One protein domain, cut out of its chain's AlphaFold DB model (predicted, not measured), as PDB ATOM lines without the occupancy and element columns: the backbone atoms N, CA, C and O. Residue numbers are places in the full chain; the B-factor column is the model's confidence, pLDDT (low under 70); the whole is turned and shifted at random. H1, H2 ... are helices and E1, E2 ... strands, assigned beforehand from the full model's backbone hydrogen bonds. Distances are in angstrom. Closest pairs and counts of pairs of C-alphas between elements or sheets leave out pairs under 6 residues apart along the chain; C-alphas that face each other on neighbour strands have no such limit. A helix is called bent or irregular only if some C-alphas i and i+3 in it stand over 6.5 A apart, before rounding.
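What this domain is: This is residues 4 to 99 of the 99 residues of an uncharacterized protein of Clostridium sp. CAG:678 (UniProt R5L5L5). A long, narrow and twisted sheet of four antiparallel strands makes the length of this domain, and two helices, H1 and H2, pack beside it toward the end where residues 59 to 64 turn from E2 to E3. The opposite end is the hairpin of E3 and E4, with Pro 83 near its tip. The printed part has 96 residues with two named helices and then four named strands, H1 H2 E1 E2 E3 E4, and the sheet's order is E1 - E2 - E3 - E4. The class is mixed, helices and strands; the whole is loose, a rod with a radius of gyration of the C-alphas of 16.2 A and spans of 56 by 23 by 19 A.

How they stand to each other: Start at Gly 4, where H1, residues 4 to 13, begins. It touches H2, residues 20 to 32, which touches it with residues 20 to 24 alone; the closest C-alphas, those of Val 7 and Asp 24, are 6.0 A apart. The two run opposite ways at a steep tilt of 53 degrees. H2 is irregular, with C-alphas 21 and 24 lying 8.0 A apart. In H1 each O i to N i+4 pair is within hydrogen-bond range, in H2 6 of 9. Next come the strands E1, residues 36 to 42, E2, 46 to 58, E3, 65 to 82, and E4, 85 to 98, a meander, each the antiparallel neighbour of the one before. Look for N 38 and O 50 at 3.1 A between E1 and E2, N 53 and O 70 at 2.8 A between E2 and E3, and N 73 and O 95 at 2.8 A between E3 and E4. E3 bends by 61 degrees at residue 79 and E4 by 69 degrees at residue 89. The edge strands E1 and E4 are apart. H1 is on the sheet at a height of 8.0 A, over none of its strands; its closest C-alphas to E4 are those of Phe 6 and Tyr 96, 6.4 A. H2 is on it too, but only just at the sheet's level, at a height of 4.0 A; Ala 30 and His 53 of E2 have the closest C-alphas, 6.0 A.

Where its parts are: Find C-alpha 4 at (166.405, 117.606, 136.509); from there H1 runs 14.3 A to Arg 13. H2 measures 19.0 A from first to last C-alpha, E1 17.6 A and E2 37.6 A. E3, the longest strand, begins at (163.011, 96.213, 144.233) and runs 46.1 A. E4 spans 33.3 A and ends at C-alpha 98, (155.622, 111.541, 142.424).

The domain as a whole: The C-alphas of Gly 61 and Pro 83, the two farthest apart, are 56.1 A from each other. The printed part has no cut, and no link is long. Mean pLDDT of the printed part is 92.4; look at residues 34 to 35 for the two under 70.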
ATOM      1  N   GLY A   4     165.184 117.576 135.698       97.44
ATOM      2  CA  GLY A   4     166.405 117.606 136.509       97.44
ATOM      3  C   GLY A   4     166.132 117.662 138.015       97.44
ATOM      4  O   GLY A   4     166.827 117.007 138.795       97.44
ATOM      5  N   GLU A   5     165.102 118.402 138.432       98.12
ATOM      6  CA  GLU A   5     164.664 118.449 139.834       98.12
ATOM      7  C   GLU A   5     164.100 117.100 140.283       98.12
ATOM      8  O   GLU A   5     164.454 116.619 141.358       98.12
ATOM      9  N   PHE A   6     163.289 116.457 139.442       97.94
ATOM     10  CA  PHE A   6     162.718 115.143 139.720       97.94
ATOM     11  C   PHE A   6     163.796 114.059 139.873       97.94
ATOM     12  O   PHE A   6     163.806 113.330 140.865       97.94
ATOM     13  N   VAL A   7     164.764 114.004 138.952       97.69
ATOM     14  CA  VAL A   7     165.914 113.085 139.034       97.69
ATOM     15  C   VAL A   7     166.749 113.345 140.289       97.69
ATOM     16  O   VAL A   7     167.201 112.406 140.946       97.69
ATOM     17  N   SER A   8     166.964 114.614 140.641       98.06
ATOM     18  CA  SER A   8     167.707 114.975 141.854       98.06
ATOM     19  C   SER A   8     166.975 114.511 143.114       98.06
ATOM     20  O   SER A   8     167.594 113.954 144.018       98.06
ATOM     21  N   GLU A   9     165.655 114.673 143.153       97.62
ATOM     22  CA  GLU A   9     164.821 114.215 144.263       97.62
ATOM     23  C   GLU A   9     164.801 112.679 144.376       97.62
ATOM     24  O   GLU A   9     164.931 112.156 145.482       97.62
ATOM     25  N   LEU A  10     164.749 111.942 143.258       96.81
ATOM     26  CA  LEU A  10     164.925 110.479 143.243       96.81
ATOM     27  C   LEU A  10     166.265 110.064 143.869       96.81
ATOM     28  O   LEU A  10     166.300 109.217 144.764       96.81
ATOM     29  N   LYS A  11     167.366 110.698 143.447       97.38
ATOM     30  CA  LYS A  11     168.713 110.431 143.982       97.38
ATOM     31  C   LYS A  11     168.805 110.708 145.486       97.38
ATOM     32  O   LYS A  11     169.476 109.966 146.201       97.38
ATOM     33  N   ASN A  12     168.106 111.736 145.966       97.19
ATOM     34  CA  ASN A  12     168.070 112.097 147.382       97.19
ATOM     35  C   ASN A  12     167.219 111.140 148.229       97.19
ATOM     36  O   ASN A  12     167.583 110.864 149.371       97.19
ATOM     37  N   ARG A  13     166.094 110.642 147.698       96.00
ATOM     38  CA  ARG A  13     165.183 109.730 148.413       96.00
ATOM     39  C   ARG A  13     165.707 108.305 148.512       96.00
ATOM     40  O   ARG A  13     165.478 107.652 149.525       96.00
ATOM     41  N   TYR A  14     166.424 107.848 147.489       95.44
ATOM     42  CA  TYR A  14     166.896 106.467 147.375       95.44
ATOM     43  C   TYR A  14     168.431 106.383 147.338       95.44
ATOM     44  O   TYR A  14     169.004 105.769 146.430       95.44
ATOM     45  N   PRO A  15     169.144 106.990 148.309       94.12
ATOM     46  CA  PRO A  15     170.596 106.983 148.293       94.12
ATOM     47  C   PRO A  15     171.097 105.539 148.407       94.12
ATOM     48  O   PRO A  15     170.636 104.768 149.249       94.12
ATOM     49  N   ASN A  16     172.087 105.189 147.584       94.25
ATOM     50  CA  ASN A  16     172.711 103.859 147.499       94.25
ATOM     51  C   ASN A  16     171.881 102.756 146.820       94.25
ATOM     52  O   ASN A  16     172.337 101.612 146.795       94.25
ATOM     53  N   TYR A  17     170.711 103.062 146.252       95.94
ATOM     54  CA  TYR A  17     170.020 102.096 145.392       95.94
ATOM     55  C   TYR A  17     170.864 101.813 144.146       95.94
ATOM     56  O   TYR A  17     171.615 102.667 143.658       95.94
ATOM     57  N   VAL A  18     170.783 100.583 143.647       94.19
ATOM     58  CA  VAL A  18     171.590 100.139 142.507       94.19
ATOM     59  C   VAL A  18     171.215 100.968 141.280       94.19
ATOM     60  O   VAL A  18     170.040 101.111 140.963       94.19
ATOM     61  N   GLY A  19     172.213 101.544 140.604       92.69
ATOM     62  CA  GLY A  19     171.990 102.350 139.398       92.69
ATOM     63  C   GLY A  19     171.456 103.765 139.644       92.69
ATOM     64  O   GLY A  19     171.397 104.538 138.695       92.69
ATOM     65  N   ILE A  20     171.175 104.171 140.893       96.38
ATOM     66  CA  ILE A  20     170.509 105.454 141.193       96.38
ATOM     67  C   ILE A  20     171.226 106.687 140.614       96.38
ATOM     68  O   ILE A  20     170.593 107.668 140.229       96.38
ATOM     69  N   ASN A  21     172.555 106.642 140.480       94.50
ATOM     70  CA  ASN A  21     173.343 107.727 139.883       94.50
ATOM     71  C   ASN A  21     173.010 107.991 138.402       94.50
ATOM     72  O   ASN A  21     173.285 109.090 137.921       94.50
ATOM     73  N   HIS A  22     172.401 107.014 137.731       95.38
ATOM     74  CA  HIS A  22     172.021 107.004 136.318       95.38
ATOM     75  C   HIS A  22     170.503 106.852 136.112       95.38
ATOM     76  O   HIS A  22     170.066 106.559 135.001       95.38
ATOM     77  N   VAL A  23     169.700 107.079 137.162       95.88
ATOM     78  CA  VAL A  23     168.231 106.937 137.124       95.88
ATOM     79  C   VAL A  23     167.555 107.860 136.102       95.88
ATOM     80  O   VAL A  23     166.421 107.628 135.710       95.88
ATOM     81  N   ASP A  24     168.247 108.895 135.626       97.06
ATOM     82  CA  ASP A  24     167.814 109.723 134.501       97.06
ATOM     83  C   ASP A  24     167.558 108.905 133.230       97.06
ATOM     84  O   ASP A  24     166.562 109.145 132.552       97.06
ATOM     85  N   TYR A  25     168.400 107.911 132.933       95.56
ATOM     86  CA  TYR A  25     168.175 107.030 131.789       95.56
ATOM     87  C   TYR A  25     166.954 106.135 131.993       95.56
ATOM     88  O   TYR A  25     166.194 105.941 131.049       95.56
ATOM     89  N   ASP A  26     166.738 105.646 133.215       94.88
ATOM     90  CA  ASP A  26     165.582 104.806 133.541       94.88
ATOM     91  C   ASP A  26     164.270 105.599 133.431       94.88
ATOM     92  O   ASP A  26     163.281 105.088 132.910       94.88
ATOM     93  N   VAL A  27     164.264 106.871 133.854       94.94
ATOM     94  CA  VAL A  27     163.117 107.778 133.674       94.94
ATOM     95  C   VAL A  27     162.851 108.016 132.186       94.94
ATOM     96  O   VAL A  27     161.720 107.853 131.739       94.94
ATOM     97  N   MET A  28     163.886 108.336 131.399       93.88
ATOM     98  CA  MET A  28     163.740 108.540 129.952       93.88
ATOM     99  C   MET A  28     163.258 107.283 129.220       93.88
ATOM    100  O   MET A  28     162.522 107.392 128.243       93.88
ATOM    101  N   ASP A  29     163.686 106.098 129.652       92.44
ATOM    102  CA  ASP A  29     163.225 104.833 129.080       92.44
ATOM    103  C   ASP A  29     161.765 104.552 129.459       92.44
ATOM    104  O   ASP A  29     160.957 104.196 128.602       92.44
ATOM    105  N   ALA A  30     161.386 104.810 130.714       91.38
ATOM    106  CA  ALA A  30     160.005 104.685 131.172       91.38
ATOM    107  C   ALA A  30     159.046 105.609 130.400       91.38
ATOM    108  O   ALA A  30     157.937 105.187 130.079       91.38
ATOM    109  N   GLU A  31     159.483 106.822 130.047       89.75
ATOM    110  CA  GLU A  31     158.721 107.779 129.228       89.75
ATOM    111  C   GLU A  31     158.532 107.344 127.765       89.75
ATOM    112  O   GLU A  31     157.591 107.789 127.112       89.75
ATOM    113  N   ARG A  32     159.423 106.502 127.225       84.75
ATOM    114  CA  ARG A  32     159.340 106.007 125.836       84.75
ATOM    115  C   ARG A  32     158.418 104.807 125.675       84.75
ATOM    116  O   ARG A  32     158.024 104.496 124.552       84.75
ATOM    117  N   ASN A  33     158.123 104.117 126.767       76.44
ATOM    118  CA  ASN A  33     157.156 103.030 126.777       76.44
ATOM    119  C   ASN A  33     155.733 103.604 126.834       76.44
ATOM    120  O   ASN A  33     155.527 104.686 127.382       76.44
ATOM    121  N   GLU A  34     154.749 102.883 126.280       62.81
ATOM    122  CA  GLU A  34     153.334 103.258 126.417       62.81
ATOM    123  C   GLU A  34     152.989 103.394 127.909       62.81
ATOM    124  O   GLU A  34     152.990 102.414 128.657       62.81
ATOM    125  N   GLY A  35     152.766 104.632 128.347       63.62
ATOM    126  CA  GLY A  35     152.312 104.954 129.694       63.62
ATOM    127  C   GLY A  35     150.793 104.896 129.779       63.62
ATOM    128  O   GLY A  35     150.099 105.160 128.798       63.62
ATOM    129  N   ASP A  36     150.273 104.593 130.967       78.94
ATOM    130  CA  ASP A  36     148.847 104.765 131.242       78.94
ATOM    131  C   ASP A  36     148.570 106.264 131.386       78.94
ATOM    132  O   ASP A  36     149.130 106.934 132.261       78.94
ATOM    133  N   GLY A  37     147.779 106.826 130.480       83.06
ATOM    134  CA  GLY A  37     147.591 108.264 130.413       83.06
ATOM    135  C   GLY A  37     146.488 108.697 129.469       83.06
ATOM    136  O   GLY A  37     145.956 107.911 128.688       83.06
ATOM    137  N   ASP A  38     146.145 109.975 129.574       87.25
ATOM    138  CA  ASP A  38     145.091 110.590 128.773       87.25
ATOM    139  C   ASP A  38     145.394 112.073 128.521       87.25
ATOM    140  O   ASP A  38     146.167 112.715 129.250       87.25
ATOM    141  N   PHE A  39     144.765 112.630 127.490       91.50
ATOM    142  CA  PHE A  39     144.766 114.064 127.248       91.50
ATOM    143  C   PHE A  39     143.818 114.748 128.231       91.50
ATOM    144  O   PHE A  39     142.614 114.514 128.260       91.50
ATOM    145  N   ILE A  40     144.375 115.638 129.047       94.12
ATOM    146  CA  ILE A  40     143.622 116.402 130.051       94.12
ATOM    147  C   ILE A  40     143.177 117.769 129.526       94.12
ATOM    148  O   ILE A  40     142.341 118.434 130.137       94.12
ATOM    149  N   TYR A  41     143.754 118.208 128.407       94.44
ATOM    150  CA  TYR A  41     143.371 119.425 127.712       94.44
ATOM    151  C   TYR A  41     143.695 119.308 126.226       94.44
ATOM    152  O   TYR A  41     144.764 118.830 125.849       94.44
ATOM    153  N   GLU A  42     142.792 119.788 125.380       94.88
ATOM    154  CA  GLU A  42     142.911 119.661 123.934       94.88
ATOM    155  C   GLU A  42     142.326 120.886 123.225       94.88
ATOM    156  O   GLU A  42     141.299 121.439 123.618       94.88
ATOM    157  N   THR A  43     143.007 121.314 122.164       92.88
ATOM    158  CA  THR A  43     142.559 122.359 121.234       92.88
ATOM    159  C   THR A  43     142.816 121.910 119.798       92.88
ATOM    160  O   THR A  43     143.430 120.869 119.568       92.88
ATOM    161  N   ASP A  44     142.469 122.743 118.819       89.62
ATOM    162  CA  ASP A  44     142.771 122.504 117.402       89.62
ATOM    163  C   ASP A  44     144.272 122.555 117.053       89.62
ATOM    164  O   ASP A  44     144.636 122.445 115.890       89.62
ATOM    165  N   ARG A  45     145.175 122.827 118.004       90.81
ATOM    166  CA  ARG A  45     146.619 122.966 117.717       90.81
ATOM    167  C   ARG A  45     147.528 122.210 118.668       90.81
ATOM    168  O   ARG A  45     148.642 121.861 118.290       90.81
ATOM    169  N   LEU A  46     147.081 122.004 119.899       94.31
ATOM    170  CA  LEU A  46     147.886 121.388 120.943       94.31
ATOM    171  C   LEU A  46     147.053 120.467 121.823       94.31
ATOM    172  O   LEU A  46     145.838 120.659 121.955       94.31
ATOM    173  N   VAL A  47     147.746 119.527 122.455       94.88
ATOM    174  CA  VAL A  47     147.244 118.667 123.530       94.88
ATOM    175  C   VAL A  47     148.146 118.799 124.747       94.88
ATOM    176  O   VAL A  47     149.356 118.966 124.610       94.88
ATOM    177  N   ILE A  48     147.565 118.703 125.937       95.94
ATOM    178  CA  ILE A  48     148.307 118.481 127.176       95.94
ATOM    179  C   ILE A  48     147.885 117.119 127.697       95.94
ATOM    180  O   ILE A  48     146.701 116.892 127.958       95.94
ATOM    181  N   GLY A  49     148.855 116.228 127.837       94.56
ATOM    182  CA  GLY A  49     148.642 114.893 128.367       94.56
ATOM    183  C   GLY A  49     149.176 114.748 129.779       94.56
ATOM    184  O   GLY A  49     150.016 115.523 130.247       94.56
ATOM    185  N   ARG A  50     148.666 113.726 130.453       94.06
ATOM    186  CA  ARG A  50     149.142 113.264 131.748       94.06
ATOM    187  C   ARG A  50     149.379 111.765 131.644       94.06
ATOM    188  O   ARG A  50     148.420 111.024 131.452       94.06
ATOM    189  N   TYR A  51     150.623 111.341 131.833       93.81
ATOM    190  CA  TYR A  51     151.021 109.939 131.745       93.81
ATOM    191  C   TYR A  51     151.652 109.480 133.051       93.81
ATOM    192  O   TYR A  51     152.447 110.201 133.657       93.81
ATOM    193  N   ILE A  52     151.261 108.294 133.504       94.25
ATOM    194  CA  ILE A  52     151.815 107.636 134.680       94.25
ATOM    195  C   ILE A  52     152.813 106.585 134.207       94.25
ATOM    196  O   ILE A  52     152.519 105.748 133.353       94.25
ATOM    197  N   HIS A  53     153.995 106.639 134.799       93.88
ATOM    198  CA  HIS A  53     155.110 105.753 134.529       93.88
ATOM    199  C   HIS A  53     155.600 105.139 135.836       93.88
ATOM    200  O   HIS A  53     155.455 105.717 136.916       93.88
ATOM    201  N   THR A  54     156.227 103.977 135.717       93.38
ATOM    202  CA  THR A  54     156.663 103.187 136.862       93.38
ATOM    203  C   THR A  54     158.133 102.819 136.723       93.38
ATOM    204  O   THR A  54     158.546 102.246 135.715       93.38
ATOM    205  N   LEU A  55     158.917 103.085 137.767       94.12
ATOM    206  CA  LEU A  55     160.307 102.653 137.893       94.12
ATOM    207  C   LEU A  55     160.423 101.496 138.878       94.12
ATOM    208  O   LEU A  55     159.697 101.431 139.868       94.12
ATOM    209  N   LYS A  56     161.402 100.622 138.647       94.44
ATOM    210  CA  LYS A  56     161.831  99.614 139.622       94.44
ATOM    211  C   LYS A  56     163.215  99.987 140.130       94.44
ATOM    212  O   LYS A  56     164.177  99.947 139.370       94.44
ATOM    213  N   LEU A  57     163.316 100.335 141.407       95.12
ATOM    214  CA  LEU A  57     164.573 100.690 142.059       95.12
ATOM    215  C   LEU A  57     165.042  99.529 142.937       95.12
ATOM    216  O   LEU A  57     164.349  99.134 143.871       95.12
ATOM    217  N   PHE A  58     166.225  98.982 142.663       94.94
ATOM    218  CA  PHE A  58     166.744  97.810 143.374       94.94
ATOM    219  C   PHE A  58     167.513  98.191 144.640       94.94
ATOM    220  O   PHE A  58     168.388  99.067 144.620       94.94
ATOM    221  N   LYS A  59     167.211  97.496 145.742       95.19
ATOM    222  CA  LYS A  59     167.868  97.704 147.035       95.19
ATOM    223  C   LYS A  59     169.328  97.226 146.992       95.19
ATOM    224  O   LYS A  59     169.638  96.228 146.341       95.19
ATOM    225  N   PRO A  60     170.247  97.878 147.721       94.25
ATOM    226  CA  PRO A  60     171.641  97.450 147.760       94.25
ATOM    227  C   PRO A  60     171.787  96.059 148.392       94.25
ATOM    228  O   PRO A  60     171.330  95.820 149.508       94.25
ATOM    229  N   GLY A  61     172.476  95.150 147.693       92.69
ATOM    230  CA  GLY A  61     172.792  93.810 148.202       92.69
ATOM    231  C   GLY A  61     171.606  92.841 148.269       92.69
ATOM    232  O   GLY A  61     171.693  91.845 148.983       92.69
ATOM    233  N   SER A  62     170.514  93.127 147.555       92.69
ATOM    234  CA  SER A  62     169.316  92.288 147.483       92.69
ATOM    235  C   SER A  62     168.752  92.268 146.058       92.69
ATOM    236  O   SER A  62     168.955  93.216 145.304       92.69
ATOM    237  N   ASP A  63     168.012  91.213 145.715       90.38
ATOM    238  CA  ASP A  63     167.219  91.131 144.478       90.38
ATOM    239  C   ASP A  63     165.828  91.785 144.627       90.38
ATOM    240  O   ASP A  63     165.014  91.788 143.702       90.38
ATOM    241  N   GLU A  64     165.527  92.341 145.805       94.75
ATOM    242  CA  GLU A  64     164.308  93.109 146.039       94.75
ATOM    243  C   GLU A  64     164.357  94.480 145.355       94.75
ATOM    244  O   GLU A  64     165.351  95.210 145.440       94.75
ATOM    245  N   TYR A  65     163.231  94.871 144.759       94.38
ATOM    246  CA  TYR A  65     163.011  96.213 144.233       94.38
ATOM    247  C   TYR A  65     161.854  96.907 144.945       94.38
ATOM    248  O   TYR A  65     160.934  96.272 145.462       94.38
ATOM    249  N   GLU A  66     161.907  98.229 144.935       94.06
ATOM    250  CA  GLU A  66     160.779  99.099 145.227       94.06
ATOM    251  C   GLU A  66     160.261  99.699 143.929       94.06
ATOM    252  O   GLU A  66     161.024 100.006 143.012       94.06
ATOM    253  N   THR A  67     158.947  99.840 143.856       94.62
ATOM    254  CA  THR A  67     158.278 100.467 142.726       94.62
ATOM    255  C   THR A  67     158.090 101.946 143.030       94.62
ATOM    256  O   THR A  67     157.599 102.287 144.105       94.62
ATOM    257  N   VAL A  68     158.472 102.812 142.094       94.69
ATOM    258  CA  VAL A  68     158.226 104.253 142.193       94.69
ATOM    259  C   VAL A  68     157.382 104.684 141.013       94.69
ATOM    260  O   VAL A  68     157.849 104.667 139.874       94.69
ATOM    261  N   ASP A  69     156.154 105.088 141.309       94.62
ATOM    262  CA  ASP A  69     155.251 105.650 140.320       94.62
ATOM    263  C   ASP A  69     155.448 107.163 140.239       94.62
ATOM    264  O   ASP A  69     155.606 107.870 141.243       94.62
ATOM    265  N   PHE A  70     155.456 107.668 139.015       94.62
ATOM    266  CA  PHE A  70     155.551 109.088 138.748       94.62
ATOM    267  C   PHE A  70     154.660 109.480 137.583       94.62
ATOM    268  O   PHE A  70     154.326 108.689 136.709       94.62
ATOM    269  N   CYS A  71     154.259 110.737 137.597       95.00
ATOM    270  CA  CYS A  71     153.413 111.344 136.599       95.00
ATOM    271  C   CYS A  71     154.242 112.344 135.793       95.00
ATOM    272  O   CYS A  71     154.876 113.215 136.393       95.00
ATOM    273  N   ALA A  72     154.190 112.251 134.466       95.31
ATOM    274  CA  ALA A  72     154.757 113.214 133.532       95.31
ATOM    275  C   ALA A  72     153.632 113.941 132.778       95.31
ATOM    276  O   ALA A  72     152.729 113.321 132.211       95.31
ATOM    277  N   TYR A  73     153.677 115.269 132.794       95.50
ATOM    278  CA  TYR A  73     152.836 116.132 131.976       95.50
ATOM    279  C   TYR A  73     153.642 116.609 130.787       95.50
ATOM    280  O   TYR A  73     154.775 117.079 130.944       95.50
ATOM    281  N   GLY A  74     153.033 116.534 129.612       94.50
ATOM    282  CA  GLY A  74     153.671 116.946 128.376       94.50
ATOM    283  C   GLY A  74     152.737 117.715 127.465       94.50
ATOM    284  O   GLY A  74     151.514 117.701 127.616       94.50
ATOM    285  N   LEU A  75     153.357 118.446 126.550       95.19
ATOM    286  CA  LEU A  75     152.701 119.267 125.545       95.19
ATOM    287  C   LEU A  75     152.984 118.658 124.178       95.19
ATOM    288  O   LEU A  75     154.146 118.517 123.795       95.19
ATOM    289  N   GLY A  76     151.920 118.327 123.452       94.06
ATOM    290  CA  GLY A  76     152.001 117.853 122.079       94.06
ATOM    291  C   GLY A  76     151.469 118.874 121.086       94.06
ATOM    292  O   GLY A  76     150.470 119.543 121.359       94.06
ATOM    293  N   TYR A  77     152.107 118.967 119.921       94.38
ATOM    294  CA  TYR A  77     151.640 119.803 118.812       94.38
ATOM    295  C   TYR A  77     151.033 118.952 117.708       94.38
ATOM    296  O   TYR A  77     151.675 118.042 117.175       94.38
ATOM    297  N   LYS A  78     149.797 119.290 117.345       93.69
ATOM    298  CA  LYS A  78     149.022 118.560 116.348       93.69
ATOM    299  C   LYS A  78     149.435 118.950 114.939       93.69
ATOM    300  O   LYS A  78     149.486 120.137 114.607       93.69
ATOM    301  N   PHE A  79     149.633 117.950 114.096       92.69
ATOM    302  CA  PHE A  79     149.735 118.097 112.657       92.69
ATOM    303  C   PHE A  79     148.617 117.303 112.002       92.69
ATOM    304  O   PHE A  79     148.556 116.084 112.107       92.69
ATOM    305  N   TYR A  80     147.709 118.026 111.360       88.44
ATOM    306  CA  TYR A  80     146.534 117.454 110.724       88.44
ATOM    307  C   TYR A  80     146.922 116.895 109.358       88.44
ATOM    308  O   TYR A  80     147.221 117.665 108.440       88.44
ATOM    309  N   GLU A  81     146.901 115.571 109.222       85.25
ATOM    310  CA  GLU A  81     146.999 114.914 107.916       85.25
ATOM    311  C   GLU A  81     145.704 115.117 107.124       85.25
ATOM    312  O   GLU A  81     145.717 115.348 105.912       85.25
ATOM    313  N   THR A  82     144.574 115.097 107.835       85.38
ATOM    314  CA  THR A  82     143.241 115.413 107.319       85.38
ATOM    315  C   THR A  82     142.472 116.260 108.346       85.38
ATOM    316  O   THR A  82     142.920 116.392 109.481       85.38
ATOM    317  N   PRO A  83     141.315 116.860 108.004       83.06
ATOM    318  CA  PRO A  83     140.544 117.652 108.968       83.06
ATOM    319  C   PRO A  83     140.133 116.897 110.242       83.06
ATOM    320  O   PRO A  83     139.993 117.529 111.286       83.06
ATOM    321  N   ASP A  84     139.971 115.574 110.154       84.19
ATOM    322  CA  ASP A  84     139.499 114.722 111.253       84.19
ATOM    323  C   ASP A  84     140.609 113.832 111.839       84.19
ATOM    324  O   ASP A  84     140.349 113.078 112.774       84.19
ATOM    325  N   ASP A  85     141.830 113.907 111.299       88.44
ATOM    326  CA  ASP A  85     142.936 113.027 111.677       88.44
ATOM    327  C   ASP A  85     144.235 113.818 111.835       88.44
ATOM    328  O   ASP A  85     144.666 114.531 110.919       88.44
ATOM    329  N   TYR A  86     144.840 113.710 113.015       88.62
ATOM    330  CA  TYR A  86     146.085 114.389 113.340       88.62
ATOM    331  C   TYR A  86     147.069 113.440 114.010       88.62
ATOM    332  O   TYR A  86     146.706 112.622 114.852       88.62
ATOM    333  N   GLU A  87     148.343 113.655 113.711       90.00
ATOM    334  CA  GLU A  87     149.453 113.076 114.452       90.00
ATOM    335  C   GLU A  87     150.101 114.134 115.349       90.00
ATOM    336  O   GLU A  87     149.982 115.348 115.125       90.00
ATOM    337  N   LEU A  88     150.803 113.687 116.387       89.62
ATOM    338  CA  LEU A  88     151.645 114.572 117.182       89.62
ATOM    339  C   LEU A  88     153.019 114.682 116.527       89.62
ATOM    340  O   LEU A  88     153.740 113.698 116.398       89.62
ATOM    341  N   THR A  89     153.396 115.901 116.150       89.69
ATOM    342  CA  THR A  89     154.744 116.188 115.616       89.69
ATOM    343  C   THR A  89     155.830 116.005 116.660       89.69
ATOM    344  O   THR A  89     156.938 115.571 116.357       89.69
ATOM    345  N   GLU A  90     155.501 116.351 117.895       88.25
ATOM    346  CA  GLU A  90     156.328 116.163 119.069       88.25
ATOM    347  C   GLU A  90     155.422 116.080 120.293       88.25
ATOM    348  O   GLU A  90     154.296 116.590 120.279       88.25
ATOM    349  N   TYR A  91     155.932 115.455 121.350       89.75
ATOM    350  CA  TYR A  91     155.337 115.477 122.676       89.75
ATOM    351  C   TYR A  91     156.456 115.675 123.697       89.75
ATOM    352  O   TYR A  91     157.293 114.797 123.896       89.75
ATOM    353  N   ASN A  92     156.504 116.863 124.296       92.38
ATOM    354  CA  ASN A  92     157.590 117.274 125.179       92.38
ATOM    355  C   ASN A  92     157.099 117.330 126.628       92.38
ATOM    356  O   ASN A  92     156.236 118.147 126.963       92.38
ATOM    357  N   ASN A  93     157.673 116.490 127.489       94.25
ATOM    358  CA  ASN A  93     157.409 116.509 128.926       94.25
ATOM    359  C   ASN A  93     157.982 117.782 129.565       94.25
ATOM    360  O   ASN A  93     159.133 118.151 129.329       94.25
ATOM    361  N   PHE A  94     157.178 118.465 130.380       94.31
ATOM    362  CA  PHE A  94     157.553 119.725 131.029       94.31
ATOM    363  C   PHE A  94     157.396 119.699 132.552       94.31
ATOM    364  O   PHE A  94     158.021 120.512 133.237       94.31
ATOM    365  N   GLU A  95     156.597 118.780 133.100       96.19
ATOM    366  CA  GLU A  95     156.388 118.676 134.542       96.19
ATOM    367  C   GLU A  95     156.278 117.229 135.030       96.19
ATOM    368  O   GLU A  95     155.596 116.401 134.442       96.19
ATOM    369  N   TYR A  96     156.927 116.964 136.161       97.31
ATOM    370  CA  TYR A  96     157.034 115.673 136.824       97.31
ATOM    371  C   TYR A  96     156.546 115.751 138.268       97.31
ATOM    372  O   TYR A  96     156.844 116.727 138.974       97.31
ATOM    373  N   LEU A  97     155.844 114.711 138.720       95.88
ATOM    374  CA  LEU A  97     155.344 114.552 140.088       95.88
ATOM    375  C   LEU A  97     155.474 113.092 140.541       95.88
ATOM    376  O   LEU A  97     155.212 112.186 139.759       95.88
ATOM    377  N   PHE A  98     155.817 112.861 141.808       94.19
ATOM    378  CA  PHE A  98     155.622 111.541 142.424       94.19
ATOM    379  C   PHE A  98     154.129 111.291 142.647       94.19
ATOM    380  O   PHE A  98     153.400 112.245 142.940       94.19
ATOM    381  N   VAL A  99     153.699 110.036 142.513       88.62
ATOM    382  CA  VAL A  99     152.324 109.595 142.804       88.62
ATOM    383  C   VAL A  99     152.234 109.019 144.213       88.62
ATOM    384  O   VAL A  99     153.193 108.338 144.640       88.62
TER     385      VAL A  99